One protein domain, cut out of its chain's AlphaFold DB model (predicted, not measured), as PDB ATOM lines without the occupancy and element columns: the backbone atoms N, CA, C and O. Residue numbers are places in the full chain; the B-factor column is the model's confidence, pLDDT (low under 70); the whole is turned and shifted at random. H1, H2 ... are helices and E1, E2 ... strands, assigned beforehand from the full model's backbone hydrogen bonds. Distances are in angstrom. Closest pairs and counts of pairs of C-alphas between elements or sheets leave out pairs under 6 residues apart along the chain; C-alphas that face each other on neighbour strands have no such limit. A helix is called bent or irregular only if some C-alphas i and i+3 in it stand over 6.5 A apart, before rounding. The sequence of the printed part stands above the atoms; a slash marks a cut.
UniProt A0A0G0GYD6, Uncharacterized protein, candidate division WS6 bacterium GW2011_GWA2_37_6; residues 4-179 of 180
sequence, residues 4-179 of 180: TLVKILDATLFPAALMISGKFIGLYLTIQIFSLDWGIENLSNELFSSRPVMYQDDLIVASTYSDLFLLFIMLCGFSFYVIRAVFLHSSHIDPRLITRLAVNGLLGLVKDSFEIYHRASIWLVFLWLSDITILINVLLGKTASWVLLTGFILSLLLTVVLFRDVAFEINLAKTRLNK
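This is residues 4 to 179 of the 180 residues of an uncharacterized protein of candidate division WS6 bacterium GW2011_GWA2_37_6 (UniProt A0A0G0GYD6). Four long helices make a loose, rod-shaped bundle: H2 and H4 lie in the middle, H1 crosses them slantwise on one side, and H5 covers them on the other. A small two-stranded hairpin, E1 and E2, lies at one end of the rod, and the short helix H3 with its loops lies at the opposite end, near which the tip of H5, from residue 174, sticks out. The printed part has 176 residues, with five named helices and two named strands in the order H1, E1, E2, H2, H3, H4, H5; the sheet E1 - E2 is antiparallel and the class is mostly helix. The whole is loose, with a radius of gyration of the C-alphas of 21.1 A, and spans 74 by 32 by 31 A.

H1, residues 4 to 34, begins at C-alpha 4 (-28.774, -44.729, 34.507) and is 45.3 A long. It is neither bent nor irregular, but only just: C-alphas 11 and 14 are 6.4 A apart. E1 is residues 39 to 42 and E2 residues 50 to 53. H2, residues 56 to 87, measures 45.4 A, from C-alpha 56 at (-51.227, -38.443, -5.133). H3 is residues 95 to 103, 12.4 A. H4, residues 113 to 139, measures 38.6 A. H5, residues 145 to 177, is the longest helix at 48.5 A and ends at C-alpha 177 (-36.888, -27.790, 53.475).

H1, H2, H4 and H5 form an up and down bundle, each running against the one before it in the chain. H1 touches H2 at a steep tilt of 40 degrees, opposite ways, the closest C-alphas being Gly 26 and Ser 66, 4.1 A. With residues 11 to 19 alone H1 touches H4, closest at the C-alphas of Thr 12 and Ile 122, 6.5 A. H2 touches H4 at a shallow tilt of 16 degrees, opposite ways, closest at the C-alphas of Tyr 81 and Ala 120, 5.3 A. H4 and H5 are a helical hairpin at a shallow tilt of 21 degrees, closest at the C-alphas of Val 138 and Ser 145, 5.7 A. H2 touches H5, the same way, closest at the C-alphas of Val 82 and Leu 162, 6.2 A. H1 and H5 are apart, and H3 touches no helix. E1 and E2 are an antiparallel hairpin, with N 53 and O 39 within hydrogen-bond range at 3.0 A. Each O i to N i+4 pair is within range in H2, H3, H4 and H5, and 25 of 27 in H1.

The C-alphas of Ser 44 and Lys 179 are the two farthest apart, 75.9 A. The printed part has no cut, and no link is long. Mean pLDDT of the printed part is 82.6; residues 38 to 54, 88 to 102, 105 to 113, 176 to 177 and 179 are under 70.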
ATOM      1  N   THR A   4     -27.861 -45.775  34.977       73.69
ATOM      2  CA  THR A   4     -28.774 -44.729  34.507       73.69
ATOM      3  C   THR A   4     -28.989 -44.787  32.995       73.69
ATOM      4  O   THR A   4     -30.116 -44.630  32.539       73.69
ATOM      5  N   LEU A   5     -27.934 -45.057  32.216       77.12
ATOM      6  CA  LEU A   5     -28.025 -45.121  30.753       77.12
ATOM      7  C   LEU A   5     -28.917 -46.287  30.301       77.12
ATOM      8  O   LEU A   5     -29.745 -46.125  29.411       77.12
ATOM      9  N   VAL A   6     -28.781 -47.440  30.964       81.62
ATOM     10  CA  VAL A   6     -29.589 -48.638  30.688       81.62
ATOM     11  C   VAL A   6     -31.066 -48.372  30.988       81.62
ATOM     12  O   VAL A   6     -31.918 -48.633  30.149       81.62
ATOM     13  N   LYS A   7     -31.372 -47.745  32.132       77.06
ATOM     14  CA  LYS A   7     -32.755 -47.399  32.504       77.06
ATOM     15  C   LYS A   7     -33.428 -46.450  31.509       77.06
ATOM     16  O   LYS A   7     -34.609 -46.624  31.218       77.06
ATOM     17  N   ILE A   8     -32.693 -45.460  30.994       82.06
ATOM     18  CA  ILE A   8     -33.215 -44.536  29.975       82.06
ATOM     19  C   ILE A   8     -33.505 -45.294  28.680       82.06
ATOM     20  O   ILE A   8     -34.577 -45.122  28.102       82.06
ATOM     21  N   LEU A   9     -32.572 -46.142  28.243       85.69
ATOM     22  CA  LEU A   9     -32.715 -46.929  27.022       85.69
ATOM     23  C   LEU A   9     -33.949 -47.844  27.089       85.69
ATOM     24  O   LEU A   9     -34.784 -47.815  26.185       85.69
ATOM     25  N   ASP A  10     -34.117 -48.567  28.196       86.00
ATOM     26  CA  ASP A  10     -35.253 -49.471  28.404       86.00
ATOM     27  C   ASP A  10     -36.591 -48.720  28.409       86.00
ATOM     28  O   ASP A  10     -37.570 -49.160  27.802       86.00
ATOM     29  N   ALA A  11     -36.641 -47.546  29.047       85.88
ATOM     30  CA  ALA A  11     -37.843 -46.715  29.083       85.88
ATOM     31  C   ALA A  11     -38.174 -46.064  27.723       85.88
ATOM     32  O   ALA A  11     -39.334 -45.740  27.469       85.88
ATOM     33  N   THR A  12     -37.174 -45.903  26.855       93.19
ATOM     34  CA  THR A  12     -37.278 -45.308  25.510       93.19
ATOM     35  C   THR A  12     -37.711 -46.335  24.459       93.19
ATOM     36  O   THR A  12     -38.415 -45.987  23.511       93.19
ATOM     37  N   LEU A  13     -37.343 -47.610  24.632       93.62
ATOM     38  CA  LEU A  13     -37.614 -48.670  23.656       93.62
ATOM     39  C   LEU A  13     -39.113 -48.831  23.365       93.62
ATOM     40  O   LEU A  13     -39.520 -48.954  22.213       93.62
ATOM     41  N   PHE A  14     -39.940 -48.809  24.412       94.12
ATOM     42  CA  PHE A  14     -41.380 -49.016  24.287       94.12
ATOM     43  C   PHE A  14     -42.103 -47.909  23.492       94.12
ATOM     44  O   PHE A  14     -42.764 -48.246  22.507       94.12
ATOM     45  N   PRO A  15     -41.986 -46.606  23.833       95.44
ATOM     46  CA  PRO A  15     -42.594 -45.547  23.029       95.44
ATOM     47  C   PRO A  15     -42.016 -45.486  21.608       95.44
ATOM     48  O   PRO A  15     -42.774 -45.266  20.669       95.44
ATOM     49  N   ALA A  16     -40.722 -45.771  21.416       95.88
ATOM     50  CA  ALA A  16     -40.135 -45.861  20.077       95.88
ATOM     51  C   ALA A  16     -40.782 -46.970  19.232       95.88
ATOM     52  O   ALA A  16     -41.177 -46.737  18.087       95.88
ATOM     53  N   ALA A  17     -40.931 -48.170  19.804       96.25
ATOM     54  CA  ALA A  17     -41.573 -49.295  19.134       96.25
ATOM     55  C   ALA A  17     -43.036 -48.988  18.790       96.25
ATOM     56  O   ALA A  17     -43.478 -49.294  17.682       96.25
ATOM     57  N   LEU A  18     -43.777 -48.341  19.698       96.31
ATOM     58  CA  LEU A  18     -45.155 -47.904  19.451       96.31
ATOM     59  C   LEU A  18     -45.254 -46.828  18.369       96.31
ATOM     60  O   LEU A  18     -46.162 -46.892  17.550       96.31
ATOM     61  N   MET A  19     -44.321 -45.879  18.326       96.56
ATOM     62  CA  MET A  19     -44.291 -44.841  17.294       96.56
ATOM     63  C   MET A  19     -44.119 -45.465  15.900       96.56
ATOM     64  O   MET A  19     -44.878 -45.181  14.975       96.56
ATOM     65  N   ILE A  20     -43.152 -46.377  15.756       95.81
ATOM     66  CA  ILE A  20     -42.876 -47.046  14.478       95.81
ATOM     67  C   ILE A  20     -44.042 -47.964  14.097       95.81
ATOM     68  O   ILE A  20     -44.619 -47.823  13.018       95.81
ATOM     69  N   SER A  21     -44.420 -48.888  14.984       96.31
ATOM     70  CA  SER A  21     -45.505 -49.842  14.714       96.31
ATOM     71  C   SER A  21     -46.842 -49.140  14.496       96.31
ATOM     72  O   SER A  21     -47.560 -49.502  13.570       96.31
ATOM     73  N   GLY A  22     -47.144 -48.094  15.264       95.00
ATOM     74  CA  GLY A  22     -48.339 -47.273  15.107       95.00
ATOM     75  C   GLY A  22     -48.435 -46.668  13.713       95.00
ATOM     76  O   GLY A  22     -49.468 -46.807  13.065       95.00
ATOM     77  N   LYS A  23     -47.344 -46.098  13.188       94.00
ATOM     78  CA  LYS A  23     -47.327 -45.557  11.822       94.00
ATOM     79  C   LYS A  23     -47.631 -46.636  10.774       94.00
ATOM     80  O   LYS A  23     -48.495 -46.427   9.919       94.00
ATOM     81  N   PHE A  24     -46.967 -47.791  10.854       93.88
ATOM     82  CA  PHE A  24     -47.168 -48.894   9.904       93.88
ATOM     83  C   PHE A  24     -48.564 -49.510   9.997       93.88
ATOM     84  O   PHE A  24     -49.203 -49.728   8.970       93.88
ATOM     85  N   ILE A  25     -49.058 -49.749  11.211       95.56
ATOM     86  CA  ILE A  25     -50.407 -50.272  11.449       95.56
ATOM     87  C   ILE A  25     -51.443 -49.271  10.940       95.56
ATOM     88  O   ILE A  25     -52.355 -49.666  10.226       95.56
ATOM     89  N   GLY A  26     -51.284 -47.980  11.237       95.06
ATOM     90  CA  GLY A  26     -52.185 -46.937  10.751       95.06
ATOM     91  C   GLY A  26     -52.218 -46.862   9.225       95.06
ATOM     92  O   GLY A  26     -53.289 -46.735   8.637       95.06
ATOM     93  N   LEU A  27     -51.063 -47.007   8.571       93.25
ATOM     94  CA  LEU A  27     -50.978 -47.055   7.111       93.25
ATOM     95  C   LEU A  27     -51.689 -48.294   6.555       93.25
ATOM     96  O   LEU A  27     -52.533 -48.164   5.673       93.25
ATOM     97  N   TYR A  28     -51.408 -49.471   7.116       92.50
ATOM     98  CA  TYR A  28     -52.062 -50.717   6.723       92.50
ATOM     99  C   TYR A  28     -53.586 -50.641   6.891       92.50
ATOM    100  O   TYR A  28     -54.323 -50.939   5.954       92.50
ATOM    101  N   LEU A  29     -54.063 -50.178   8.051       93.88
ATOM    102  CA  LEU A  29     -55.491 -50.004   8.326       93.88
ATOM    103  C   LEU A  29     -56.139 -49.026   7.346       93.88
ATOM    104  O   LEU A  29     -57.231 -49.300   6.861       93.88
ATOM    105  N   THR A  30     -55.469 -47.922   7.016       93.38
ATOM    106  CA  THR A  30     -56.010 -46.937   6.070       93.38
ATOM    107  C   THR A  30     -56.164 -47.539   4.675       93.38
ATOM    108  O   THR A  30     -57.224 -47.403   4.071       93.38
ATOM    109  N   ILE A  31     -55.160 -48.276   4.189       91.00
ATOM    110  CA  ILE A  31     -55.242 -48.962   2.889       91.00
ATOM    111  C   ILE A  31     -56.432 -49.929   2.861       91.00
ATOM    112  O   ILE A  31     -57.190 -49.931   1.895       91.00
ATOM    113  N   GLN A  32     -56.623 -50.715   3.925       91.69
ATOM    114  CA  GLN A  32     -57.719 -51.686   4.000       91.69
ATOM    115  C   GLN A  32     -59.101 -51.021   4.108       91.69
ATOM    116  O   GLN A  32     -60.037 -51.454   3.445       91.69
ATOM    117  N   ILE A  33     -59.243 -49.968   4.920       93.94
ATOM    118  CA  ILE A  33     -60.533 -49.296   5.156       93.94
ATOM    119  C   ILE A  33     -60.995 -48.526   3.917       93.94
ATOM    120  O   ILE A  33     -62.171 -48.583   3.565       93.94
ATOM    121  N   PHE A  34     -60.080 -47.814   3.258       90.38
ATOM    122  CA  PHE A  34     -60.404 -46.982   2.097       90.38
ATOM    123  C   PHE A  34     -60.255 -47.722   0.763       90.38
ATOM    124  O   PHE A  34     -60.529 -47.133  -0.274       90.38
ATOM    125  N   SER A  35     -59.869 -49.007   0.793       87.81
ATOM    126  CA  SER A  35     -59.629 -49.829  -0.405       87.81
ATOM    127  C   SER A  35     -58.711 -49.126  -1.408       87.81
ATOM    128  O   SER A  35     -59.005 -49.080  -2.598       87.81
ATOM    129  N   LEU A  36     -57.624 -48.531  -0.906       85.88
ATOM    130  CA  LEU A  36     -56.706 -47.749  -1.733       85.88
ATOM    131  C   LEU A  36     -55.942 -48.676  -2.676       85.88
ATOM    132  O   LEU A  36     -55.330 -49.653  -2.225       85.88
ATOM    133  N   ASP A  37     -55.939 -48.337  -3.963       78.62
ATOM    134  CA  ASP A  37     -55.156 -49.049  -4.963       78.62
ATOM    135  C   ASP A  37     -53.669 -48.801  -4.694       78.62
ATOM    136  O   ASP A  37     -53.154 -47.686  -4.798       78.62
ATOM    137  N   TRP A  38     -52.967 -49.859  -4.296       69.75
ATOM    138  CA  TRP A  38     -51.539 -49.808  -4.022       69.75
ATOM    139  C   TRP A  38     -50.808 -50.743  -4.984       69.75
ATOM    140  O   TRP A  38     -51.067 -51.945  -5.041       69.75
ATOM    141  N   GLY A  39     -49.889 -50.174  -5.759       65.00
ATOM    142  CA  GLY A  39     -48.999 -50.906  -6.652       65.00
ATOM    143  C   GLY A  39     -47.538 -50.712  -6.259       65.00
ATOM    144  O   GLY A  39     -47.165 -49.715  -5.640       65.00
ATOM    145  N   ILE A  40     -46.691 -51.666  -6.638       63.19
ATOM    146  CA  ILE A  40     -45.236 -51.499  -6.617       63.19
ATOM    147  C   ILE A  40     -44.805 -51.352  -8.072       63.19
ATOM    148  O   ILE A  40     -44.844 -52.329  -8.821       63.19
ATOM    149  N   GLU A  41     -44.404 -50.151  -8.483       60.16
ATOM    150  CA  GLU A  41     -43.732 -49.994  -9.772       60.16
ATOM    151  C   GLU A  41     -42.232 -50.225  -9.585       60.16
ATOM    152  O   GLU A  41     -41.578 -49.602  -8.745       60.16
ATOM    153  N   ASN A  42     -41.680 -51.145 -10.376       54.28
ATOM    154  CA  ASN A  42     -40.241 -51.348 -10.465       54.28
ATOM    155  C   ASN A  42     -39.658 -50.313 -11.431       54.28
ATOM    156  O   ASN A  42     -39.742 -50.471 -12.649       54.28
ATOM    157  N   LEU A  43     -39.021 -49.271 -10.898       58.94
ATOM    158  CA  LEU A  43     -38.189 -48.369 -11.695       58.94
ATOM    159  C   LEU A  43     -36.892 -49.108 -12.050       58.94
ATOM    160  O   LEU A  43     -35.983 -49.242 -11.237       58.94
ATOM    161  N   SER A  44     -36.808 -49.636 -13.267       58.16
ATOM    162  CA  SER A  44     -35.826 -50.648 -13.681       58.16
ATOM    163  C   SER A  44     -34.334 -50.265 -13.604       58.16
ATOM    164  O   SER A  44     -33.511 -51.091 -13.977       58.16
ATOM    165  N   ASN A  45     -33.954 -49.069 -13.126       57.81
ATOM    166  CA  ASN A  45     -32.583 -48.541 -13.219       57.81
ATOM    167  C   ASN A  45     -31.982 -47.911 -11.938       57.81
ATOM    168  O   ASN A  45     -30.892 -47.349 -12.019       57.81
ATOM    169  N   GLU A  46     -32.607 -48.007 -10.759       60.19
ATOM    170  CA  GLU A  46     -31.991 -47.534  -9.500       60.19
ATOM    171  C   GLU A  46     -31.901 -48.661  -8.455       60.19
ATOM    172  O   GLU A  46     -32.802 -49.482  -8.329       60.19
ATOM    173  N   LEU A  47     -30.811 -48.707  -7.677       55.41
ATOM    174  CA  LEU A  47     -30.532 -49.771  -6.689       55.41
ATOM    175  C   LEU A  47     -31.537 -49.826  -5.511       55.41
ATOM    176  O   LEU A  47     -31.498 -50.770  -4.727       55.41
ATOM    177  N   PHE A  48     -32.448 -48.848  -5.403       51.88
ATOM    178  CA  PHE A  48     -33.504 -48.746  -4.382       51.88
ATOM    179  C   PHE A  48     -34.791 -48.134  -4.965       51.88
ATOM    180  O   PHE A  48     -35.244 -47.071  -4.540       51.88
ATOM    181  N   SER A  49     -35.359 -48.763  -5.990       51.53
ATOM    182  CA  SER A  49     -36.348 -48.124  -6.865       51.53
ATOM    183  C   SER A  49     -37.782 -48.648  -6.750       51.53
ATOM    184  O   SER A  49     -38.629 -48.295  -7.568       51.53
ATOM    185  N   SER A  50     -38.091 -49.459  -5.737       53.62
ATOM    186  CA  SER A  50     -39.478 -49.794  -5.423       53.62
ATOM    187  C   SER A  50     -40.121 -48.609  -4.706       53.62
ATOM    188  O   SER A  50     -40.040 -48.457  -3.484       53.62
ATOM    189  N   ARG A  51     -40.753 -47.725  -5.477       54.25
ATOM    190  CA  ARG A  51     -41.667 -46.732  -4.911       54.25
ATOM    191  C   ARG A  51     -43.070 -47.332  -4.941       54.25
ATOM    192  O   ARG A  51     -43.483 -47.816  -5.994       54.25
ATOM    193  N   PRO A  52     -43.813 -47.324  -3.822       54.50
ATOM    194  CA  PRO A  52     -45.243 -47.557  -3.904       54.50
ATOM    195  C   PRO A  52     -45.821 -46.442  -4.776       54.50
ATOM    196  O   PRO A  52     -45.670 -45.259  -4.456       54.50
ATOM    197  N   VAL A  53     -46.411 -46.816  -5.906       58.03
ATOM    198  CA  VAL A  53     -47.116 -45.868  -6.762       58.03
ATOM    199  C   VAL A  53     -48.561 -45.898  -6.313       58.03
ATOM    200  O   VAL A  53     -49.275 -46.882  -6.487       58.03
ATOM    201  N   MET A  54     -48.928 -44.823  -5.634       62.16
ATOM    202  CA  MET A  54     -50.301 -44.449  -5.337       62.16
ATOM    203  C   MET A  54     -50.600 -43.184  -6.130       62.16
ATOM    204  O   MET A  54     -49.699 -42.362  -6.355       62.16
ATOM    205  N   TYR A  55     -51.861 -42.991  -6.509       70.88
ATOM    206  CA  TYR A  55     -52.315 -41.668  -6.919       70.88
ATOM    207  C   TYR A  55     -52.017 -40.671  -5.790       70.88
ATOM    208  O   TYR A  55     -52.072 -41.020  -4.610       70.88
ATOM    209  N   GLN A  56     -51.636 -39.437  -6.137       72.38
ATOM    210  CA  GLN A  56     -51.227 -38.443  -5.133       72.38
ATOM    211  C   GLN A  56     -52.307 -38.233  -4.061       72.38
ATOM    212  O   GLN A  56     -51.972 -38.118  -2.884       72.38
ATOM    213  N   ASP A  57     -53.581 -38.275  -4.450       80.44
ATOM    214  CA  ASP A  57     -54.714 -38.152  -3.532       80.44
ATOM    215  C   ASP A  57     -54.801 -39.338  -2.553       80.44
ATOM    216  O   ASP A  57     -54.957 -39.134  -1.347       80.44
ATOM    217  N   ASP A  58     -54.587 -40.568  -3.027       84.94
ATOM    218  CA  ASP A  58     -54.581 -41.775  -2.188       84.94
ATOM    219  C   ASP A  58     -53.398 -41.788  -1.217       84.94
ATOM    220  O   ASP A  58     -53.537 -42.192  -0.060       84.94
ATOM    221  N   LEU A  59     -52.239 -41.279  -1.651       86.50
ATOM    222  CA  LEU A  59     -51.071 -41.115  -0.786       86.50
ATOM    223  C   LEU A  59     -51.354 -40.114   0.343       86.50
ATOM    224  O   LEU A  59     -50.961 -40.357   1.491       86.50
ATOM    225  N   ILE A  60     -52.046 -39.015   0.027       91.00
ATOM    226  CA  ILE A  60     -52.439 -38.007   1.015       91.00
ATOM    227  C   ILE A  60     -53.399 -38.611   2.035       91.00
ATOM    228  O   ILE A  60     -53.207 -38.430   3.242       91.00
ATOM    229  N   VAL A  61     -54.399 -39.368   1.581       92.56
ATOM    230  CA  VAL A  61     -55.352 -40.062   2.459       92.56
ATOM    231  C   VAL A  61     -54.623 -41.081   3.342       92.56
ATOM    232  O   VAL A  61     -54.718 -41.002   4.571       92.56
ATOM    233  N   ALA A  62     -53.829 -41.976   2.744       93.31
ATOM    234  CA  ALA A  62     -53.062 -43.006   3.445       93.31
ATOM    235  C   ALA A  62     -52.188 -42.423   4.563       93.31
ATOM    236  O   ALA A  62     -52.223 -42.882   5.709       93.31
ATOM    237  N   SER A  63     -51.410 -41.388   4.242       94.38
ATOM    238  CA  SER A  63     -50.494 -40.776   5.201       94.38
ATOM    239  C   SER A  63     -51.228 -39.952   6.259       94.38
ATOM    240  O   SER A  63     -50.844 -40.027   7.425       94.38
ATOM    241  N   THR A  64     -52.308 -39.251   5.900       96.19
ATOM    242  CA  THR A  64     -53.113 -38.445   6.836       96.19
ATOM    243  C   THR A  64     -53.732 -39.300   7.939       96.19
ATOM    244  O   THR A  64     -53.546 -39.004   9.119       96.19
ATOM    245  N   TYR A  65     -54.419 -40.391   7.593       96.06
ATOM    246  CA  TYR A  65     -55.034 -41.266   8.601       96.06
ATOM    247  C   TYR A  65     -54.001 -42.099   9.366       96.06
ATOM    248  O   TYR A  65     -54.157 -42.325  10.567       96.06
ATOM    249  N   SER A  66     -52.898 -42.479   8.718       96.88
ATOM    250  CA  SER A  66     -51.756 -43.101   9.393       96.88
ATOM    251  C   SER A  66     -51.107 -42.162  10.422       96.88
ATOM    252  O   SER A  66     -50.794 -42.598  11.530       96.88
ATOM    253  N   ASP A  67     -50.932 -40.878  10.091       97.25
ATOM    254  CA  ASP A  67     -50.413 -39.856  11.011       97.25
ATOM    255  C   ASP A  67     -51.380 -39.581  12.167       97.25
ATOM    256  O   ASP A  67     -50.943 -39.472  13.310       97.25
ATOM    257  N   LEU A  68     -52.692 -39.546  11.908       96.94
ATOM    258  CA  LEU A  68     -53.704 -39.428  12.964       96.94
ATOM    259  C   LEU A  68     -53.676 -40.611  13.928       96.94
ATOM    260  O   LEU A  68     -53.761 -40.426  15.141       96.94
ATOM    261  N   PHE A  69     -53.550 -41.828  13.402       97.12
ATOM    262  CA  PHE A  69     -53.480 -43.030  14.224       97.12
ATOM    263  C   PHE A  69     -52.201 -43.062  15.073       97.12
ATOM    264  O   PHE A  69     -52.254 -43.370  16.265       97.12
ATOM    265  N   LEU A  70     -51.063 -42.672  14.487       97.44
ATOM    266  CA  LEU A  70     -49.813 -42.470  15.215       97.44
ATOM    267  C   LEU A  70     -49.990 -41.449  16.348       97.44
ATOM    268  O   LEU A  70     -49.677 -41.749  17.502       97.44
ATOM    269  N   LEU A  71     -50.516 -40.265  16.027       97.06
ATOM    270  CA  LEU A  71     -50.757 -39.195  16.989       97.06
ATOM    271  C   LEU A  71     -51.660 -39.679  18.132       97.06
ATOM    272  O   LEU A  71     -51.359 -39.439  19.298       97.06
ATOM    273  N   PHE A  72     -52.722 -40.423  17.816       97.12
ATOM    274  CA  PHE A  72     -53.624 -41.004  18.807       97.12
ATOM    275  C   PHE A  72     -52.901 -41.952  19.775       97.12
ATOM    276  O   PHE A  72     -53.038 -41.800  20.989       97.12
ATOM    277  N   ILE A  73     -52.081 -42.882  19.272       97.12
ATOM    278  CA  ILE A  73     -51.294 -43.798  20.118       97.12
ATOM    279  C   ILE A  73     -50.367 -43.017  21.052       97.12
ATOM    280  O   ILE A  73     -50.310 -43.300  22.255       97.12
ATOM    281  N   MET A  74     -49.659 -42.021  20.512       97.75
ATOM    282  CA  MET A  74     -48.717 -41.217  21.289       97.75
ATOM    283  C   MET A  74     -49.426 -40.371  22.348       97.75
ATOM    284  O   MET A  74     -48.979 -40.331  23.499       97.75
ATOM    285  N   LEU A  75     -50.565 -39.768  22.003       96.88
ATOM    286  CA  LEU A  75     -51.405 -39.020  22.935       96.88
ATOM    287  C   LEU A  75     -51.956 -39.912  24.043       96.88
ATOM    288  O   LEU A  75     -51.888 -39.525  25.209       96.88
ATOM    289  N   CYS A  76     -52.469 -41.101  23.720       96.44
ATOM    290  CA  CYS A  76     -52.970 -42.045  24.719       96.44
ATOM    291  C   CYS A  76     -51.869 -42.463  25.694       96.44
ATOM    292  O   CYS A  76     -52.070 -42.427  26.912       96.44
ATOM    293  N   GLY A  77     -50.696 -42.822  25.174       94.75
ATOM    294  CA  GLY A  77     -49.587 -43.240  26.015       94.75
ATOM    295  C   GLY A  77     -49.032 -42.105  26.877       94.75
ATOM    296  O   GLY A  77     -48.831 -42.308  28.073       94.75
ATOM    297  N   PHE A  78     -48.877 -40.888  26.342       95.62
ATOM    298  CA  PHE A  78     -48.444 -39.748  27.154       95.62
ATOM    299  C   PHE A  78     -49.498 -39.346  28.191       95.62
ATOM    300  O   PHE A  78     -49.167 -39.187  29.368       95.62
ATOM    301  N   SER A  79     -50.772 -39.273  27.796       93.88
ATOM    302  CA  SER A  79     -51.885 -38.940  28.698       93.88
ATOM    303  C   SER A  79     -51.963 -39.900  29.879       93.88
ATOM    304  O   SER A  79     -52.185 -39.469  31.005       93.88
ATOM    305  N   PHE A  80     -51.701 -41.191  29.665       91.69
ATOM    306  CA  PHE A  80     -51.628 -42.170  30.747       91.69
ATOM    307  C   PHE A  80     -50.568 -41.814  31.805       91.69
ATOM    308  O   PHE A  80     -50.840 -41.906  33.004       91.69
ATOM    309  N   TYR A  81     -49.376 -41.375  31.389       89.44
ATOM    310  CA  TYR A  81     -48.328 -40.953  32.325       89.44
ATOM    311  C   TYR A  81     -48.614 -39.591  32.957       89.44
ATOM    312  O   TYR A  81     -48.331 -39.424  34.141       89.44
ATOM    313  N   VAL A  82     -49.223 -38.653  32.226       88.88
ATOM    314  CA  VAL A  82     -49.656 -37.357  32.777       88.88
ATOM    315  C   VAL A  82     -50.736 -37.553  33.840       88.88
ATOM    316  O   VAL A  82     -50.626 -37.002  34.928       88.88
ATOM    317  N   ILE A  83     -51.742 -38.393  33.582       86.56
ATOM    318  CA  ILE A  83     -52.786 -38.721  34.565       86.56
ATOM    319  C   ILE A  83     -52.159 -39.365  35.807       86.56
ATOM    320  O   ILE A  83     -52.518 -39.014  36.929       86.56
ATOM    321  N   ARG A  84     -51.186 -40.270  35.633       82.19
ATOM    322  CA  ARG A  84     -50.441 -40.845  36.764       82.19
ATOM    323  C   ARG A  84     -49.639 -39.798  37.539       82.19
ATOM    324  O   ARG A  84     -49.604 -39.884  38.760       82.19
ATOM    325  N   ALA A  85     -49.022 -38.835  36.859       78.31
ATOM    326  CA  ALA A  85     -48.285 -37.747  37.498       78.31
ATOM    327  C   ALA A  85     -49.212 -36.851  38.327       78.31
ATOM    328  O   ALA A  85     -48.986 -36.688  39.519       78.31
ATOM    329  N   VAL A  86     -50.309 -36.390  37.725       76.81
ATOM    330  CA  VAL A  86     -51.227 -35.423  38.343       76.81
ATOM    331  C   VAL A  86     -52.071 -36.042  39.464       76.81
ATOM    332  O   VAL A  86     -52.344 -35.385  40.465       76.81
ATOM    333  N   PHE A  87     -52.523 -37.294  39.317       71.00
ATOM    334  CA  PHE A  87     -53.496 -37.890  40.248       71.00
ATOM    335  C   PHE A  87     -52.933 -38.976  41.171       71.00
ATOM    336  O   PHE A  87     -53.562 -39.282  42.184       71.00
ATOM    337  N   LEU A  88     -51.800 -39.602  40.837       60.62
ATOM    338  CA  LEU A  88     -51.311 -40.811  41.522       60.62
ATOM    339  C   LEU A  88     -49.913 -40.631  42.135       60.62
ATOM    340  O   LEU A  88     -49.187 -41.612  42.320       60.62
ATOM    341  N   HIS A  89     -49.543 -39.394  42.489       61.31
ATOM    342  CA  HIS A  89     -48.274 -39.098  43.155       61.31
ATOM    343  C   HIS A  89     -48.346 -39.186  44.686       61.31
ATOM    344  O   HIS A  89     -49.245 -38.627  45.310       61.31
ATOM    345  N   SER A  90     -47.374 -39.857  45.313       53.44
ATOM    346  CA  SER A  90     -47.280 -40.086  46.765       53.44
ATOM    347  C   SER A  90     -47.240 -38.814  47.624       53.44
ATOM    348  O   SER A  90     -47.509 -38.888  48.822       53.44
ATOM    349  N   SER A  91     -46.965 -37.647  47.038       52.12
ATOM    350  CA  SER A  91     -47.046 -36.339  47.701       52.12
ATOM    351  C   SER A  91     -48.484 -35.852  47.950       52.12
ATOM    352  O   SER A  91     -48.689 -35.077  48.889       52.12
ATOM    353  N   HIS A  92     -49.446 -36.299  47.132       51.31
ATOM    354  CA  HIS A  92     -50.829 -35.805  47.064       51.31
ATOM    355  C   HIS A  92     -51.891 -36.864  47.348       51.31
ATOM    356  O   HIS A  92     -53.078 -36.534  47.408       51.31
ATOM    357  N   ILE A  93     -51.508 -38.132  47.525       52.41
ATOM    358  CA  ILE A  93     -52.511 -39.158  47.785       52.41
ATOM    359  C   ILE A  93     -53.105 -38.949  49.181       52.41
ATOM    360  O   ILE A  93     -52.451 -39.159  50.203       52.41
ATOM    361  N   ASP A  94     -54.385 -38.577  49.200       50.59
ATOM    362  CA  ASP A  94     -55.232 -38.608  50.386       50.59
ATOM    363  C   ASP A  94     -55.070 -39.987  51.067       50.59
ATOM    364  O   ASP A  94     -55.192 -41.017  50.394       50.59
ATOM    365  N   PRO A  95     -54.807 -40.067  52.382       56.78
ATOM    366  CA  PRO A  95     -54.702 -41.338  53.105       56.78
ATOM    367  C   PRO A  95     -55.876 -42.301  52.835       56.78
ATOM    368  O   PRO A  95     -55.716 -43.527  52.857       56.78
ATOM    369  N   ARG A  96     -57.060 -41.760  52.509       59.44
ATOM    370  CA  ARG A  96     -58.250 -42.529  52.101       59.44
ATOM    371  C   ARG A  96     -58.121 -43.193  50.721       59.44
ATOM    372  O   ARG A  96     -58.725 -44.236  50.482       59.44
ATOM    373  N   LEU A  97     -57.343 -42.618  49.808       55.34
ATOM    374  CA  LEU A  97     -57.042 -43.180  48.486       55.34
ATOM    375  C   LEU A  97     -55.948 -44.252  48.557       55.34
ATOM    376  O   LEU A  97     -56.119 -45.298  47.934       55.34
ATOM    377  N   ILE A  98     -54.891 -44.061  49.362       63.91
ATOM    378  CA  ILE A  98     -53.884 -45.114  49.626       63.91
ATOM    379  C   ILE A  98     -54.561 -46.361  50.193       63.91
ATOM    380  O   ILE A  98     -54.317 -47.466  49.718       63.91
ATOM    381  N   THR A  99     -55.448 -46.192  51.174       63.69
ATOM    382  CA  THR A  99     -56.161 -47.317  51.797       63.69
ATOM    383  C   THR A  99     -57.095 -48.025  50.816       63.69
ATOM    384  O   THR A  99     -57.101 -49.252  50.772       63.69
ATOM    385  N   ARG A 100     -57.816 -47.297  49.950       65.62
ATOM    386  CA  ARG A 100     -58.631 -47.907  48.880       65.62
ATOM    387  C   ARG A 100     -57.795 -48.635  47.825       65.62
ATOM    388  O   ARG A 100     -58.161 -49.731  47.413       65.62
ATOM    389  N   LEU A 101     -56.673 -48.053  47.400       62.16
ATOM    390  CA  LEU A 101     -55.745 -48.691  46.461       62.16
ATOM    391  C   LEU A 101     -55.110 -49.943  47.078       62.16
ATOM    392  O   LEU A 101     -54.965 -50.948  46.389       62.16
ATOM    393  N   ALA A 102     -54.797 -49.915  48.374       66.25
ATOM    394  CA  ALA A 102     -54.272 -51.063  49.101       66.25
ATOM    395  C   ALA A 102     -55.288 -52.208  49.198       66.25
ATOM    396  O   ALA A 102     -54.948 -53.346  48.879       66.25
ATOM    397  N   VAL A 103     -56.540 -51.905  49.559       76.81
ATOM    398  CA  VAL A 103     -57.628 -52.898  49.649       76.81
ATOM    399  C   VAL A 103     -57.907 -53.561  48.297       76.81
ATOM    400  O   VAL A 103     -58.217 -54.747  48.250       76.81
ATOM    401  N   ASN A 104     -57.726 -52.831  47.193       74.62
ATOM    402  CA  ASN A 104     -57.926 -53.353  45.840       74.62
ATOM    403  C   ASN A 104     -56.670 -54.007  45.225       74.62
ATOM    404  O   ASN A 104     -56.697 -54.377  44.054       74.62
ATOM    405  N   GLY A 105     -55.555 -54.121  45.960       66.69
ATOM    406  CA  GLY A 105     -54.299 -54.685  45.436       66.69
ATOM    407  C   GLY A 105     -53.597 -53.810  44.383       66.69
ATOM    408  O   GLY A 105     -52.734 -54.278  43.645       66.69
ATOM    409  N   LEU A 106     -53.950 -52.527  44.313       66.81
ATOM    410  CA  LEU A 106     -53.516 -51.554  43.306       66.81
ATOM    411  C   LEU A 106     -52.335 -50.682  43.774       66.81
ATOM    412  O   LEU A 106     -52.001 -49.695  43.125       66.81
ATOM    413  N   LEU A 107     -51.666 -51.041  44.874       60.72
ATOM    414  CA  LEU A 107     -50.497 -50.322  45.412       60.72
ATOM    415  C   LEU A 107     -49.359 -50.147  44.392       60.72
ATOM    416  O   LEU A 107     -48.678 -49.129  44.420       60.72
ATOM    417  N   GLY A 108     -49.193 -51.083  43.448       58.44
ATOM    418  CA  GLY A 108     -48.183 -50.993  42.381       58.44
ATOM    419  C   GLY A 108     -48.389 -49.843  41.380       58.44
ATOM    420  O   GLY A 108     -47.518 -49.592  40.545       58.44
ATOM    421  N   LEU A 109     -49.529 -49.144  41.444       54.62
ATOM    422  CA  LEU A 109     -49.782 -47.908  40.694       54.62
ATOM    423  C   LEU A 109     -49.118 -46.680  41.327       54.62
ATOM    424  O   LEU A 109     -48.887 -45.703  40.616       54.62
ATOM    425  N   VAL A 110     -48.794 -46.734  42.621       56.66
ATOM    426  CA  VAL A 110     -48.089 -45.665  43.333       56.66
ATOM    427  C   VAL A 110     -46.593 -45.843  43.083       56.66
ATOM    428  O   VAL A 110     -45.991 -46.819  43.526       56.66
ATOM    429  N   LYS A 111     -45.993 -44.918  42.331       58.41
ATOM    430  CA  LYS A 111     -44.559 -44.916  42.010       58.41
ATOM    431  C   LYS A 111     -43.901 -43.620  42.466       58.41
ATOM    432  O   LYS A 111     -44.554 -42.579  42.539       58.41
ATOM    433  N   ASP A 112     -42.597 -43.681  42.724       64.06
ATOM    434  CA  ASP A 112     -41.796 -42.509  43.089       64.06
ATOM    435  C   ASP A 112     -41.939 -41.378  42.059       64.06
ATOM    436  O   ASP A 112     -42.009 -41.631  40.851       64.06
ATOM    437  N   SER A 113     -41.944 -40.120  42.527       66.06
ATOM    438  CA  SER A 113     -42.099 -38.909  41.683       66.06
ATOM    439  C   SER A 113     -41.089 -38.889  40.575       66.06
ATOM    440  O   SER A 113     -41.421 -38.650  39.417       66.06
ATOM    441  N   PHE A 114     -39.862 -39.248  40.927       71.19
ATOM    442  CA  PHE A 114     -38.785 -39.338  39.975       71.19
ATOM    443  C   PHE A 114     -39.100 -40.319  38.839       71.19
ATOM    444  O   PHE A 114     -38.918 -39.967  37.680       71.19
ATOM    445  N   GLU A 115     -39.615 -41.519  39.128       77.62
ATOM    446  CA  GLU A 115     -39.881 -42.514  38.084       77.62
ATOM    447  C   GLU A 115     -41.052 -42.102  37.180       77.62
ATOM    448  O   GLU A 115     -40.986 -42.292  35.961       77.62
ATOM    449  N   ILE A 116     -42.111 -41.521  37.755       83.00
ATOM    450  CA  ILE A 116     -43.276 -41.063  36.986       83.00
ATOM    451  C   ILE A 116     -42.890 -39.893  36.076       83.00
ATOM    452  O   ILE A 116     -43.125 -39.978  34.870       83.00
ATOM    453  N   TYR A 117     -42.244 -38.849  36.607       84.31
ATOM    454  CA  TYR A 117     -41.823 -37.698  35.801       84.31
ATOM    455  C   TYR A 117     -40.744 -38.060  34.784       84.31
ATOM    456  O   TYR A 117     -40.761 -37.542  33.667       84.31
ATOM    457  N   HIS A 118     -39.842 -38.984  35.121       86.56
ATOM    458  CA  HIS A 118     -38.857 -39.493  34.174       86.56
ATOM    459  C   HIS A 118     -39.531 -40.163  32.971       86.56
ATOM    460  O   HIS A 118     -39.250 -39.807  31.826       86.56
ATOM    461  N   ARG A 119     -40.478 -41.081  33.217       90.19
ATOM    462  CA  ARG A 119     -41.231 -41.742  32.142       90.19
ATOM    463  C   ARG A 119     -42.099 -40.749  31.367       90.19
ATOM    464  O   ARG A 119     -42.077 -40.780  30.142       90.19
ATOM    465  N   ALA A 120     -42.801 -39.842  32.047       91.50
ATOM    466  CA  ALA A 120     -43.598 -38.801  31.397       91.50
ATOM    467  C   ALA A 120     -42.739 -37.919  30.474       91.50
ATOM    468  O   ALA A 120     -43.153 -37.628  29.358       91.50
ATOM    469  N   SER A 121     -41.518 -37.568  30.889       91.44
ATOM    470  CA  SER A 121     -40.596 -36.767  30.069       91.44
ATOM    471  C   SER A 121     -40.157 -37.505  28.802       91.44
ATOM    472  O   SER A 121     -40.098 -36.903  27.734       91.44
ATOM    473  N   ILE A 122     -39.897 -38.815  28.885       94.12
ATOM    474  CA  ILE A 122     -39.575 -39.634  27.703       94.12
ATOM    475  C   ILE A 122     -40.764 -39.649  26.735       94.12
ATOM    476  O   ILE A 122     -40.596 -39.395  25.546       94.12
ATOM    477  N   TRP A 123     -41.977 -39.888  27.238       96.44
ATOM    478  CA  TRP A 123     -43.186 -39.880  26.410       96.44
ATOM    479  C   TRP A 123     -43.473 -38.521  25.775       96.44
ATOM    480  O   TRP A 123     -43.866 -38.472  24.612       96.44
ATOM    481  N   LEU A 124     -43.215 -37.431  26.501       96.25
ATOM    482  CA  LEU A 124     -43.301 -36.075  25.975       96.25
ATOM    483  C   LEU A 124     -42.362 -35.887  24.774       96.25
ATOM    484  O   LEU A 124     -42.793 -35.374  23.745       96.25
ATOM    485  N   VAL A 125     -41.107 -36.342  24.870       96.50
ATOM    486  CA  VAL A 125     -40.149 -36.268  23.752       96.50
ATOM    487  C   VAL A 125     -40.672 -37.019  22.529       96.50
ATOM    488  O   VAL A 125     -40.631 -36.477  21.429       96.50
ATOM    489  N   PHE A 126     -41.205 -38.233  22.695       97.25
ATOM    490  CA  PHE A 126     -41.749 -38.986  21.559       97.25
ATOM    491  C   PHE A 126     -43.025 -38.379  20.974       97.25
ATOM    492  O   PHE A 126     -43.221 -38.451  19.762       97.25
ATOM    493  N   LEU A 127     -43.873 -37.757  21.796       97.62
ATOM    494  CA  LEU A 127     -45.030 -37.019  21.299       97.62
ATOM    495  C   LEU A 127     -44.580 -35.846  20.408       97.62
ATOM    496  O   LEU A 127     -45.029 -35.735  19.271       97.62
ATOM    497  N   TRP A 128     -43.597 -35.060  20.852       98.12
ATOM    498  CA  TRP A 128     -43.016 -33.990  20.032       98.12
ATOM    499  C   TRP A 128     -42.283 -34.509  18.784       98.12
ATOM    500  O   TRP A 128     -42.366 -33.894  17.723       98.12
ATOM    501  N   LEU A 129     -41.602 -35.660  18.858       97.69
ATOM    502  CA  LEU A 129     -41.016 -36.313  17.676       97.69
ATOM    503  C   LEU A 129     -42.087 -36.744  16.665       97.69
ATOM    504  O   LEU A 129     -41.856 -36.658  15.455       97.69
ATOM    505  N   SER A 130     -43.260 -37.174  17.138       97.19
ATOM    506  CA  SER A 130     -44.383 -37.486  16.255       97.19
ATOM    507  C   SER A 130     -44.903 -36.229  15.548       97.19
ATOM    508  O   SER A 130     -45.043 -36.257  14.328       97.19
ATOM    509  N   ASP A 131     -45.030 -35.096  16.248       97.69
ATOM    510  CA  ASP A 131     -45.402 -33.815  15.628       97.69
ATOM    511  C   ASP A 131     -44.374 -33.351  14.586       97.69
ATOM    512  O   ASP A 131     -44.750 -32.884  13.513       97.69
ATOM    513  N   ILE A 132     -43.072 -33.531  14.848       98.06
ATOM    514  CA  ILE A 132     -42.006 -33.238  13.871       98.06
ATOM    515  C   ILE A 132     -42.137 -34.140  12.636       98.06
ATOM    516  O   ILE A 132     -41.973 -33.674  11.508       98.06
ATOM    517  N   THR A 133     -42.455 -35.420  12.826       96.38
ATOM    518  CA  THR A 133     -42.659 -36.360  11.714       96.38
ATOM    519  C   THR A 133     -43.860 -35.946  10.860       96.38
ATOM    520  O   THR A 133     -43.765 -35.915   9.632       96.38
ATOM    521  N   ILE A 134     -44.964 -35.553  11.501       97.31
ATOM    522  CA  ILE A 134     -46.166 -35.047  10.826       97.31
ATOM    523  C   ILE A 134     -45.856 -33.731  10.103       97.31
ATOM    524  O   ILE A 134     -46.256 -33.561   8.955       97.31
ATOM    525  N   LEU A 135     -45.089 -32.826  10.718       97.69
ATOM    526  CA  LEU A 135     -44.638 -31.584  10.088       97.69
ATOM    527  C   LEU A 135     -43.857 -31.867   8.801       97.69
ATOM    528  O   LEU A 135     -44.148 -31.264   7.770       97.69
ATOM    529  N   ILE A 136     -42.909 -32.808   8.836       96.69
ATOM    530  CA  ILE A 136     -42.161 -33.225   7.642       96.69
ATOM    531  C   ILE A 136     -43.123 -33.767   6.575       96.69
ATOM    532  O   ILE A 136     -43.011 -33.387   5.411       96.69
ATOM    533  N   ASN A 137     -44.101 -34.597   6.947       94.75
ATOM    534  CA  ASN A 137     -45.084 -35.118   5.991       94.75
ATOM    535  C   ASN A 137     -45.960 -34.014   5.380       94.75
ATOM    536  O   ASN A 137     -46.241 -34.065   4.182       94.75
ATOM    537  N   VAL A 138     -46.356 -33.003   6.158       96.12
ATOM    538  CA  VAL A 138     -47.099 -31.834   5.658       96.12
ATOM    539  C   VAL A 138     -46.243 -31.018   4.686       96.12
ATOM    540  O   VAL A 138     -46.715 -30.674   3.607       96.12
ATOM    541  N   LEU A 139     -44.972 -30.758   5.017       95.44
ATOM    542  CA  LEU A 139     -44.046 -30.025   4.139       95.44
ATOM    543  C   LEU A 139     -43.773 -30.763   2.820       95.44
ATOM    544  O   LEU A 139     -43.564 -30.126   1.791       95.44
ATOM    545  N   LEU A 140     -43.802 -32.098   2.840       92.12
ATOM    546  CA  LEU A 140     -43.673 -32.942   1.648       92.12
ATOM    547  C   LEU A 140     -44.989 -33.112   0.868       92.12
ATOM    548  O   LEU A 140     -45.008 -33.859  -0.109       92.12
ATOM    549  N   GLY A 141     -46.084 -32.479   1.302       89.88
ATOM    550  CA  GLY A 141     -47.399 -32.609   0.667       89.88
ATOM    551  C   GLY A 141     -48.029 -33.996   0.819       89.88
ATOM    552  O   GLY A 141     -48.909 -34.350   0.043       89.88
ATOM    553  N   LYS A 142     -47.578 -34.797   1.793       90.94
ATOM    554  CA  LYS A 142     -48.084 -36.154   2.053       90.94
ATOM    555  C   LYS A 142     -49.213 -36.176   3.072       90.94
ATOM    556  O   LYS A 142     -50.001 -37.101   3.059       90.94
ATOM    557  N   THR A 143     -49.298 -35.197   3.965       94.56
ATOM    558  CA  THR A 143     -50.302 -35.184   5.038       94.56
ATOM    559  C   THR A 143     -51.044 -33.858   5.058       94.56
ATOM    560  O   THR A 143     -50.457 -32.803   4.819       94.56
ATOM    561  N   ALA A 144     -52.341 -33.901   5.361       94.88
ATOM    562  CA  ALA A 144     -53.150 -32.701   5.501       94.88
ATOM    563  C   ALA A 144     -52.690 -31.835   6.694       94.88
ATOM    564  O   ALA A 144     -52.478 -32.324   7.804       94.88
ATOM    565  N   SER A 145     -52.590 -30.521   6.484       95.88
ATOM    566  CA  SER A 145     -52.059 -29.566   7.473       95.88
ATOM    567  C   SER A 145     -52.870 -29.476   8.770       95.88
ATOM    568  O   SER A 145     -52.320 -29.140   9.820       95.88
ATOM    569  N   TRP A 146     -54.163 -29.806   8.734       96.19
ATOM    570  CA  TRP A 146     -55.012 -29.793   9.925       96.19
ATOM    571  C   TRP A 146     -54.572 -30.838  10.962       96.19
ATOM    572  O   TRP A 146     -54.685 -30.571  12.156       96.19
ATOM    573  N   VAL A 147     -54.007 -31.977  10.533       96.81
ATOM    574  CA  VAL A 147     -53.506 -33.023  11.442       96.81
ATOM    575  C   VAL A 147     -52.373 -32.472  12.300       96.81
ATOM    576  O   VAL A 147     -52.410 -32.602  13.523       96.81
ATOM    577  N   LEU A 148     -51.426 -31.766  11.677       97.31
ATOM    578  CA  LEU A 148     -50.336 -31.089  12.378       97.31
ATOM    579  C   LEU A 148     -50.865 -30.077  13.398       97.31
ATOM    580  O   LEU A 148     -50.402 -30.057  14.534       97.31
ATOM    581  N   LEU A 149     -51.838 -29.250  13.006       97.38
ATOM    582  CA  LEU A 149     -52.395 -28.233  13.897       97.38
ATOM    583  C   LEU A 149     -53.083 -28.874  15.110       97.38
ATOM    584  O   LEU A 149     -52.884 -28.423  16.238       97.38
ATOM    585  N   THR A 150     -53.842 -29.954  14.900       96.50
ATOM    586  CA  THR A 150     -54.475 -30.694  16.002       96.50
ATOM    587  C   THR A 150     -53.455 -31.366  16.920       96.50
ATOM    588  O   THR A 150     -53.578 -31.236  18.138       96.50
ATOM    589  N   GLY A 151     -52.431 -32.022  16.362       96.31
ATOM    590  CA  GLY A 151     -51.363 -32.660  17.135       96.31
ATOM    591  C   GLY A 151     -50.599 -31.654  17.976       96.31
ATOM    592  O   GLY A 151     -50.576 -31.769  19.198       96.31
ATOM    593  N   PHE A 152     -50.132 -30.575  17.350       97.50
ATOM    594  CA  PHE A 152     -49.378 -29.526  18.023       97.50
ATOM    595  C   PHE A 152     -50.151 -28.887  19.187       97.50
ATOM    596  O   PHE A 152     -49.595 -28.709  20.272       97.50
ATOM    597  N   ILE A 153     -51.441 -28.564  19.003       98.06
ATOM    598  CA  ILE A 153     -52.269 -27.993  20.080       98.06
ATOM    599  C   ILE A 153     -52.401 -28.981  21.244       98.06
ATOM    600  O   ILE A 153     -52.218 -28.591  22.398       98.06
ATOM    601  N   LEU A 154     -52.699 -30.253  20.968       97.19
ATOM    602  CA  LEU A 154     -52.868 -31.270  22.010       97.19
ATOM    603  C   LEU A 154     -51.555 -31.553  22.752       97.19
ATOM    604  O   LEU A 154     -51.545 -31.596  23.985       97.19
ATOM    605  N   SER A 155     -50.445 -31.666  22.025       97.06
ATOM    606  CA  SER A 155     -49.104 -31.823  22.590       97.06
ATOM    607  C   SER A 155     -48.727 -30.648  23.483       97.06
ATOM    608  O   SER A 155     -48.247 -30.848  24.604       97.06
ATOM    609  N   LEU A 156     -49.005 -29.419  23.045       97.44
ATOM    610  CA  LEU A 156     -48.749 -28.215  23.831       97.44
ATOM    611  C   LEU A 156     -49.599 -28.191  25.107       97.44
ATOM    612  O   LEU A 156     -49.060 -27.945  26.186       97.44
ATOM    613  N   LEU A 157     -50.893 -28.509  25.020       96.75
ATOM    614  CA  LEU A 157     -51.778 -28.574  26.189       96.75
ATOM    615  C   LEU A 157     -51.275 -29.582  27.231       96.75
ATOM    616  O   LEU A 157     -51.145 -29.231  28.407       96.75
ATOM    617  N   LEU A 158     -50.938 -30.806  26.817       94.56
ATOM    618  CA  LEU A 158     -50.421 -31.826  27.736       94.56
ATOM    619  C   LEU A 158     -49.048 -31.447  28.311       94.56
ATOM    620  O   LEU A 158     -48.777 -31.723  29.481       94.56
ATOM    621  N   THR A 159     -48.213 -30.757  27.527       95.50
ATOM    622  CA  THR A 159     -46.949 -30.183  28.009       95.50
ATOM    623  C   THR A 159     -47.218 -29.200  29.148       95.50
ATOM    624  O   THR A 159     -46.663 -29.356  30.235       95.50
ATOM    625  N   VAL A 160     -48.112 -28.225  28.951       95.25
ATOM    626  CA  VAL A 160     -48.444 -27.230  29.987       95.25
ATOM    627  C   VAL A 160     -48.981 -27.898  31.255       95.25
ATOM    628  O   VAL A 160     -48.582 -27.514  32.356       95.25
ATOM    629  N   VAL A 161     -49.842 -28.914  31.118       92.25
ATOM    630  CA  VAL A 161     -50.369 -29.675  32.264       92.25
ATOM    631  C   VAL A 161     -49.236 -30.329  33.058       92.25
ATOM    632  O   VAL A 161     -49.163 -30.128  34.271       92.25
ATOM    633  N   LEU A 162     -48.324 -31.043  32.390       90.69
ATOM    634  CA  LEU A 162     -47.191 -31.697  33.052       90.69
ATOM    635  C   LEU A 162     -46.260 -30.682  33.734       90.69
ATOM    636  O   LEU A 162     -45.861 -30.880  34.878       90.69
ATOM    637  N   PHE A 163     -45.924 -29.580  33.059       91.06
ATOM    638  CA  PHE A 163     -45.032 -28.559  33.617       91.06
ATOM    639  C   PHE A 163     -45.633 -27.853  34.834       91.06
ATOM    640  O   PHE A 163     -44.915 -27.580  35.798       91.06
ATOM    641  N   ARG A 164     -46.941 -27.571  34.813       89.44
ATOM    642  CA  ARG A 164     -47.642 -26.982  35.961       89.44
ATOM    643  C   ARG A 164     -47.576 -27.901  37.181       89.44
ATOM    644  O   ARG A 164     -47.325 -27.417  38.282       89.44
ATOM    645  N   ASP A 165     -47.793 -29.193  36.969       86.38
ATOM    646  CA  ASP A 165     -47.737 -30.217  38.012       86.38
ATOM    647  C   ASP A 165     -46.326 -30.322  38.624       86.38
ATOM    648  O   ASP A 165     -46.146 -30.155  39.831       86.38
ATOM    649  N   VAL A 166     -45.295 -30.423  37.777       85.19
ATOM    650  CA  VAL A 166     -43.884 -30.431  38.208       85.19
ATOM    651  C   VAL A 166     -43.515 -29.167  38.995       85.19
ATOM    652  O   VAL A 166     -42.855 -29.245  40.033       85.19
ATOM    653  N   ALA A 167     -43.924 -27.986  38.524       84.38
ATOM    654  CA  ALA A 167     -43.611 -26.720  39.188       84.38
ATOM    655  C   ALA A 167     -44.226 -26.638  40.592       84.38
ATOM    656  O   ALA A 167     -43.603 -26.121  41.526       84.38
ATOM    657  N   PHE A 168     -45.440 -27.160  40.750       83.06
ATOM    658  CA  PHE A 168     -46.119 -27.216  42.034       83.06
ATOM    659  C   PHE A 168     -45.398 -28.148  43.025       83.06
ATOM    660  O   PHE A 168     -45.132 -27.732  44.155       83.06
ATOM    661  N   GLU A 169     -44.964 -29.331  42.586       77.94
ATOM    662  CA  GLU A 169     -44.170 -30.258  43.410       77.94
ATOM    663  C   GLU A 169     -42.825 -29.663  43.855       77.94
ATOM    664  O   GLU A 169     -42.441 -29.765  45.025       77.94
ATOM    665  N   ILE A 170     -42.122 -28.958  42.962       79.50
ATOM    666  CA  ILE A 170     -40.859 -28.283  43.305       79.50
ATOM    667  C   ILE A 170     -41.075 -27.225  44.395       79.50
ATOM    668  O   ILE A 170     -40.261 -27.098  45.315       79.50
ATOM    669  N   ASN A 171     -42.167 -26.460  44.314       80.19
ATOM    670  CA  ASN A 171     -42.484 -25.440  45.315       80.19
ATOM    671  C   ASN A 171     -42.810 -26.064  46.678       80.19
ATOM    672  O   ASN A 171     -42.305 -25.590  47.698       80.19
ATOM    673  N   LEU A 172     -43.565 -27.165  46.703       77.06
ATOM    674  CA  LEU A 172     -43.855 -27.909  47.933       77.06
ATOM    675  C   LEU A 172     -42.590 -28.474  48.584       77.06
ATOM    676  O   LEU A 172     -42.426 -28.368  49.804       77.06
ATOM    677  N   ALA A 173     -41.679 -29.034  47.785       71.94
ATOM    678  CA  ALA A 173     -40.402 -29.541  48.273       71.94
ATOM    679  C   ALA A 173     -39.563 -28.430  48.933       71.94
ATOM    680  O   ALA A 173     -39.041 -28.622  50.033       71.94
ATOM    681  N   LYS A 174     -39.504 -27.236  48.323       73.69
ATOM    682  CA  LYS A 174     -38.816 -26.066  48.900       73.69
ATOM    683  C   LYS A 174     -39.424 -25.628  50.234       73.69
ATOM    684  O   LYS A 174     -38.688 -25.355  51.180       73.69
ATOM    685  N   THR A 175     -40.754 -25.586  50.347       76.50
ATOM    686  CA  THR A 175     -41.421 -25.206  51.605       76.50
ATOM    687  C   THR A 175     -41.154 -26.199  52.739       76.50
ATOM    688  O   THR A 175     -41.065 -25.783  53.892       76.50
ATOM    689  N   ARG A 176     -41.009 -27.500  52.443       69.88
ATOM    690  CA  ARG A 176     -40.664 -28.520  53.453       69.88
ATOM    691  C   ARG A 176     -39.232 -28.365  53.969       69.88
ATOM    692  O   ARG A 176     -39.018 -28.528  55.163       69.88
ATOM    693  N   LEU A 177     -38.288 -28.010  53.097       67.75
ATOM    694  CA  LEU A 177     -36.888 -27.790  53.475       67.75
ATOM    695  C   LEU A 177     -36.709 -26.562  54.375       67.75
ATOM    696  O   LEU A 177     -35.942 -26.629  55.319       67.75
ATOM    697  N   ASN A 178     -37.462 -25.480  54.148       71.38
ATOM    698  CA  ASN A 178     -37.391 -24.273  54.987       71.38
ATOM    699  C   ASN A 178     -38.030 -24.425  56.385       71.38
ATOM    700  O   ASN A 178     -37.977 -23.487  57.176       71.38
ATOM    701  N   LYS A 179     -38.697 -25.550  56.680       59.50
ATOM    702  CA  LYS A 179     -39.301 -25.830  57.998       59.50
ATOM    703  C   LYS A 179     -38.388 -26.642  58.931       59.50
ATOM    704  O   LYS A 179     -38.783 -26.870  60.074       59.50
TER     705      LYS A 179